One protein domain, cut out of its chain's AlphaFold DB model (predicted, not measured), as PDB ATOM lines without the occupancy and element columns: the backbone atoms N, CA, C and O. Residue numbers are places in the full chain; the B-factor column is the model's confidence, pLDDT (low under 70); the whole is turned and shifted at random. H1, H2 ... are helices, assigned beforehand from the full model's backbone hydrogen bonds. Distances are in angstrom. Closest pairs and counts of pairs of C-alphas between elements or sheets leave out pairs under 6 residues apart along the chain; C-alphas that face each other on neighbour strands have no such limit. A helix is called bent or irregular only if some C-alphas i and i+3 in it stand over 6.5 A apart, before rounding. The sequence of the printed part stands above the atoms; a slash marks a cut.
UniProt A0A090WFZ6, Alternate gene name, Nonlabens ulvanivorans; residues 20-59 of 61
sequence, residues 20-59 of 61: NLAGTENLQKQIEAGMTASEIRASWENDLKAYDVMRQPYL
ATOM      1  N   ASN A  20     -21.928 -23.788  29.651       94.94
ATOM      2  CA  ASN A  20     -22.188 -24.940  30.522       94.94
ATOM      3  C   ASN A  20     -22.669 -26.162  29.728       94.94
ATOM      4  O   ASN A  20     -22.199 -27.269  29.963       94.94
ATOM      5  N   LEU A  21     -23.589 -25.968  28.778       95.31
ATOM      6  CA  LEU A  21     -24.095 -27.048  27.926       95.31
ATOM      7  C   LEU A  21     -23.055 -27.511  26.902       95.31
ATOM      8  O   LEU A  21     -22.954 -28.701  26.624       95.31
ATOM      9  N   ALA A  22     -22.285 -26.576  26.341       95.06
ATOM     10  CA  ALA A  22     -21.215 -26.891  25.401       95.06
ATOM     11  C   ALA A  22     -20.002 -27.552  26.079       95.06
ATOM     12  O   ALA A  22     -19.181 -28.157  25.395       95.06
ATOM     13  N   GLY A  23     -19.853 -27.403  27.400       94.38
ATOM     14  CA  GLY A  23     -18.683 -27.861  28.152       94.38
ATOM     15  C   GLY A  23     -17.404 -27.066  27.858       94.38
ATOM     16  O   GLY A  23     -16.322 -27.465  28.278       94.38
ATOM     17  N   THR A  24     -17.501 -25.961  27.111       94.56
ATOM     18  CA  THR A  24     -16.370 -25.115  26.707       94.56
ATOM     19  C   THR A  24     -16.846 -23.744  26.217       94.56
ATOM     20  O   THR A  24     -17.961 -23.590  25.719       94.56
ATOM     21  N   GLU A  25     -15.975 -22.737  26.288       95.38
ATOM     22  CA  GLU A  25     -16.190 -21.434  25.642       95.38
ATOM     23  C   GLU A  25     -15.892 -21.455  24.134       95.38
ATOM     24  O   GLU A  25     -16.273 -20.534  23.407       95.38
ATOM     25  N   ASN A  26     -15.196 -22.488  23.646       95.69
ATOM     26  CA  ASN A  26     -14.680 -22.527  22.277       95.69
ATOM     27  C   ASN A  26     -15.796 -22.470  21.232       95.69
ATOM     28  O   ASN A  26     -15.675 -21.733  20.257       95.69
ATOM     29  N   LEU A  27     -16.910 -23.173  21.457       95.88
ATOM     30  CA  LEU A  27     -18.031 -23.184  20.518       95.88
ATOM     31  C   LEU A  27     -18.624 -21.782  20.314       95.88
ATOM     32  O   LEU A  27     -18.904 -21.386  19.183       95.88
ATOM     33  N   GLN A  28     -18.780 -21.005  21.390       94.75
ATOM     34  CA  GLN A  28     -19.261 -19.628  21.286       94.75
ATOM     35  C   GLN A  28     -18.276 -18.778  20.475       94.75
ATOM     36  O   GLN A  28     -18.690 -18.120  19.521       94.75
ATOM     37  N   LYS A  29     -16.976 -18.860  20.793       95.38
ATOM     38  CA  LYS A  29     -15.914 -18.126  20.083       95.38
ATOM     39  C   LYS A  29     -15.898 -18.452  18.586       95.38
ATOM     40  O   LYS A  29     -15.767 -17.549  17.768       95.38
ATOM     41  N   GLN A  30     -16.086 -19.718  18.213       96.88
ATOM     42  CA  GLN A  30     -16.132 -20.150  16.813       96.88
ATOM     43  C   GLN A  30     -17.353 -19.589  16.064       96.88
ATOM     44  O   GLN A  30     -17.230 -19.129  14.928       96.88
ATOM     45  N   ILE A  31     -18.530 -19.577  16.702       94.88
ATOM     46  CA  ILE A  31     -19.750 -19.002  16.112       94.88
ATOM     47  C   ILE A  31     -19.623 -17.477  15.979       94.88
ATOM     48  O   ILE A  31     -20.022 -16.907  14.962       94.88
ATOM     49  N   GLU A  32     -19.057 -16.806  16.984       93.69
ATOM     50  CA  GLU A  32     -18.802 -15.361  16.962       93.69
ATOM     51  C   GLU A  32     -17.764 -14.971  15.902       93.69
ATOM     52  O   GLU A  32     -17.927 -13.942  15.246       93.69
ATOM     53  N   ALA A  33     -16.764 -15.828  15.665       95.56
ATOM     54  CA  ALA A  33     -15.791 -15.698  14.582       95.56
ATOM     55  C   ALA A  33     -16.385 -15.956  13.183       95.56
ATOM     56  O   ALA A  33     -15.705 -15.755  12.180       95.56
ATOM     57  N   GLY A  34     -17.653 -16.376  13.093       95.50
ATOM     58  CA  GLY A  34     -18.347 -16.588  11.824       95.50
ATOM     59  C   GLY A  34     -18.022 -17.913  11.137       95.50
ATOM     60  O   GLY A  34     -18.329 -18.054   9.954       95.50
ATOM     61  N   MET A  35     -17.443 -18.879  11.859       97.88
ATOM     62  CA  MET A  35     -17.204 -20.216  11.319       97.88
ATOM     63  C   MET A  35     -18.523 -20.892  10.938       97.88
ATOM     64  O   MET A  35     -19.546 -20.786  11.623       97.88
ATOM     65  N   THR A  36     -18.495 -21.631   9.838       97.75
ATOM     66  CA  THR A  36     -19.595 -22.489   9.423       97.75
ATOM     67  C   THR A  36     -19.716 -23.690  10.357       97.75
ATOM     68  O   THR A  36     -18.755 -24.164  10.964       97.75
ATOM     69  N   ALA A  37     -20.912 -24.270  10.412       96.56
ATOM     70  CA  ALA A  37     -21.137 -25.491  11.176       96.56
ATOM     71  C   ALA A  37     -20.283 -26.680  10.681       96.56
ATOM     72  O   ALA A  37     -20.075 -27.627  11.432       96.56
ATOM     73  N   SER A  38     -19.809 -26.664   9.427       98.06
ATOM     74  CA  SER A  38     -18.905 -27.701   8.912       98.06
ATOM     75  C   SER A  38     -17.499 -27.541   9.484       98.06
ATOM     76  O   SER A  38     -16.920 -28.516   9.951       98.06
ATOM     77  N   GLU A  39     -16.972 -26.315   9.506       97.94
ATOM     78  CA  GLU A  39     -15.644 -26.018  10.060       97.94
ATOM     79  C   GLU A  39     -15.599 -26.274  11.569       97.94
ATOM     80  O   GLU A  39     -14.643 -26.857  12.074       97.94
ATOM     81  N   ILE A  40     -16.667 -25.909  12.285       98.12
ATOM     82  CA  ILE A  40     -16.807 -26.198  13.717       98.12
ATOM     83  C   ILE A  40     -16.764 -27.708  13.970       98.12
ATOM     84  O   ILE A  40     -15.997 -28.160  14.814       98.12
ATOM     85  N   ARG A  41     -17.526 -28.507  13.214       97.38
ATOM     86  CA  ARG A  41     -17.509 -29.973  13.366       97.38
ATOM     87  C   ARG A  41     -16.153 -30.579  13.023       97.38
ATOM     88  O   ARG A  41     -15.706 -31.470  13.734       97.38
ATOM     89  N   ALA A  42     -15.498 -30.083  11.975       98.06
ATOM     90  CA  ALA A  42     -14.155 -30.525  11.612       98.06
ATOM     91  C   ALA A  42     -13.145 -30.246  12.739       98.06
ATOM     92  O   ALA A  42     -12.281 -31.076  13.009       98.06
ATOM     93  N   SER A  43     -13.294 -29.130  13.465       96.75
ATOM     94  CA  SER A  43     -12.417 -28.807  14.600       96.75
ATOM     95  C   SER A  43     -12.483 -29.829  15.745       96.75
ATOM     96  O   SER A  43     -11.525 -29.946  16.501       96.75
ATOM     97  N   TRP A  44     -13.575 -30.592  15.856       97.31
ATOM     98  CA  TRP A  44     -13.757 -31.605  16.901       97.31
ATOM     99  C   TRP A  44     -13.164 -32.969  16.532       97.31
ATOM    100  O   TRP A  44     -13.052 -33.838  17.391       97.31
ATOM    101  N   GLU A  45     -12.808 -33.191  15.265       97.56
ATOM    102  CA  GLU A  45     -12.482 -34.522  14.746       97.56
ATOM    103  C   GLU A  45     -11.302 -35.178  15.479       97.56
ATOM    104  O   GLU A  45     -11.346 -36.369  15.785       97.56
ATOM    105  N   ASN A  46     -10.267 -34.402  15.804       96.88
ATOM    106  CA  ASN A  46      -9.084 -34.918  16.492       96.88
ATOM    107  C   ASN A  46      -9.399 -35.357  17.930       96.88
ATOM    108  O   ASN A  46      -9.019 -36.458  18.328       96.88
ATOM    109  N   ASP A  47     -10.149 -34.545  18.678       96.75
ATOM    110  CA  ASP A  47     -10.537 -34.862  20.056       96.75
ATOM    111  C   ASP A  47     -11.527 -36.032  20.100       96.75
ATOM    112  O   ASP A  47     -11.434 -36.896  20.972       96.75
ATOM    113  N   LEU A  48     -12.434 -36.119  19.120       97.81
ATOM    114  CA  LEU A  48     -13.349 -37.252  18.975       97.81
ATOM    115  C   LEU A  48     -12.601 -38.557  18.688       97.81
ATOM    116  O   LEU A  48     -12.944 -39.582  19.274       97.81
ATOM    117  N   LYS A  49     -11.562 -38.530  17.840       98.31
ATOM    118  CA  LYS A  49     -10.687 -39.692  17.603       98.31
ATOM    119  C   LYS A  49      -9.933 -40.090  18.872       98.31
ATOM    120  O   LYS A  49      -9.886 -41.271  19.204       98.31
ATOM    121  N   ALA A  50      -9.384 -39.124  19.607       98.31
ATOM    122  CA  ALA A  50      -8.697 -39.396  20.869       98.31
ATOM    123  C   ALA A  50      -9.645 -40.009  21.915       98.31
ATOM    124  O   ALA A  50      -9.302 -41.000  22.562       98.31
ATOM    125  N   TYR A  51     -10.859 -39.467  22.037       97.88
ATOM    126  CA  TYR A  51     -11.894 -39.992  22.924       97.88
ATOM    127  C   TYR A  51     -12.345 -41.400  22.518       97.88
ATOM    128  O   TYR A  51     -12.540 -42.251  23.385       97.88
ATOM    129  N   ASP A  52     -12.487 -41.661  21.216       97.56
ATOM    130  CA  ASP A  52     -12.850 -42.980  20.696       97.56
ATOM    131  C   ASP A  52     -11.817 -44.047  21.069       97.56
ATOM    132  O   ASP A  52     -12.207 -45.113  21.536       97.56
ATOM    133  N   VAL A  53     -10.518 -43.746  20.963       98.25
ATOM    134  CA  VAL A  53      -9.441 -44.644  21.419       98.25
ATOM    135  C   VAL A  53      -9.483 -44.820  22.939       98.25
ATOM    136  O   VAL A  53      -9.428 -45.941  23.442       98.25
ATOM    137  N   MET A  54      -9.608 -43.717  23.678       98.19
ATOM    138  CA  MET A  54      -9.606 -43.722  25.142       98.19
ATOM    139  C   MET A  54     -10.775 -44.530  25.726       98.19
ATOM    140  O   MET A  54     -10.598 -45.193  26.748       98.19
ATOM    141  N   ARG A  55     -11.962 -44.504  25.104       98.06
ATOM    142  CA  ARG A  55     -13.137 -45.220  25.627       98.06
ATOM    143  C   ARG A  55     -13.131 -46.726  25.346       98.06
ATOM    144  O   ARG A  55     -13.880 -47.431  26.017       98.06
ATOM    145  N   GLN A  56     -12.319 -47.220  24.401       97.94
ATOM    146  CA  GLN A  56     -12.325 -48.636  23.981       97.94
ATOM    147  C   GLN A  56     -12.259 -49.643  25.146       97.94
ATOM    148  O   GLN A  56     -13.047 -50.585  25.137       97.94
ATOM    149  N   PRO A  57     -11.408 -49.468  26.181       97.75
ATOM    150  CA  PRO A  57     -11.305 -50.434  27.280       97.75
ATOM    151  C   PRO A  57     -12.562 -50.549  28.150       97.75
ATOM    152  O   PRO A  57     -12.672 -51.479  28.943       97.75
ATOM    153  N   TYR A  58     -13.485 -49.594  28.040       97.44
ATOM    154  CA  TYR A  58     -14.699 -49.513  28.851       97.44
ATOM    155  C   TYR A  58     -15.958 -49.907  28.067       97.44
ATOM    156  O   TYR A  58     -17.062 -49.820  28.607       97.44
ATOM    157  N   LEU A  59     -15.820 -50.312  26.799       96.44
ATOM    158  CA  LEU A  59     -16.947 -50.755  25.985       96.44
ATOM    159  C   LEU A  59     -17.409 -52.144  26.433       96.44
ATOM    160  O   LEU A  59     -16.623 -53.085  26.515       96.44
TER     161      LEU A  59
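What this domain is: This is residues 20 to 59 of the 61 residues of the protein "Alternate gene name" of Nonlabens ulvanivorans (UniProt A0A090WFZ6). The model looks like an open hook: two short helices, H1 and H2, stand near each other where the chain turns back between them, and the longer helix H3 sticks out from H2 as a free arm. The first residues, 20 to 25, stand free as a short lead-in before H1, and H3 makes much of the length. The printed part has 40 residues with three named helices, in the order H1, H2, H3, and no named strand; its class is all helix. It is loose, with a radius of gyration of the C-alphas of 12.6 A, and flat, with spans of 38 by 22 by 10 A.

Where its parts are: The printed part begins at Asn 20, with its C-alpha at (-22.188, -24.940, 30.522). H1 is residues 26 to 32, from C-alpha 26 at (-14.680, -22.527, 22.277), and measures 9.8 A from first to last C-alpha. H2 is residues 37 to 43, 9.9 A long by the same measure. H3, residues 45 to 58, is the longest helix with 14 residues and 20.7 A, and its last C-alpha, 58, is at (-14.699, -49.513, 28.851). H3 is irregular: C-alphas 54 and 57 are 7.2 A apart, where about 5 A is the distance in a regular helix.

How they stand to each other: H1 and H2 are close but not clearly touching, with 2 pairs of C-alphas within 8 A. Their closest C-alphas are those of Gln 30 and Ile 40, 6.8 A apart, and the centres of the two helices are 10.9 A apart. The two run opposite ways at a steep tilt of 35.1 degrees, only just steep. H2 and H3 meet only through their link. H1 and H3 are apart. In H1 and H2 every O i to N i+4 pair is within hydrogen-bond range; in H3 it is 7 of 10.

The domain as a whole: The two C-alphas farthest apart are those of Gly 34 and Pro 57, at 37.9 A, and the first and last printed C-alphas, of Asn 20 and Leu 59, are 26.7 A apart. The link from H1 to H2, with 4 residues, is tight, and so is the link from H2 to H3, with 1 residue; there is no long link. Residues 44 to 59, of which 45 to 58 belong to H3, stand free. The printed part has no cut. Its mean pLDDT is 96.7, and no printed residue is under 70.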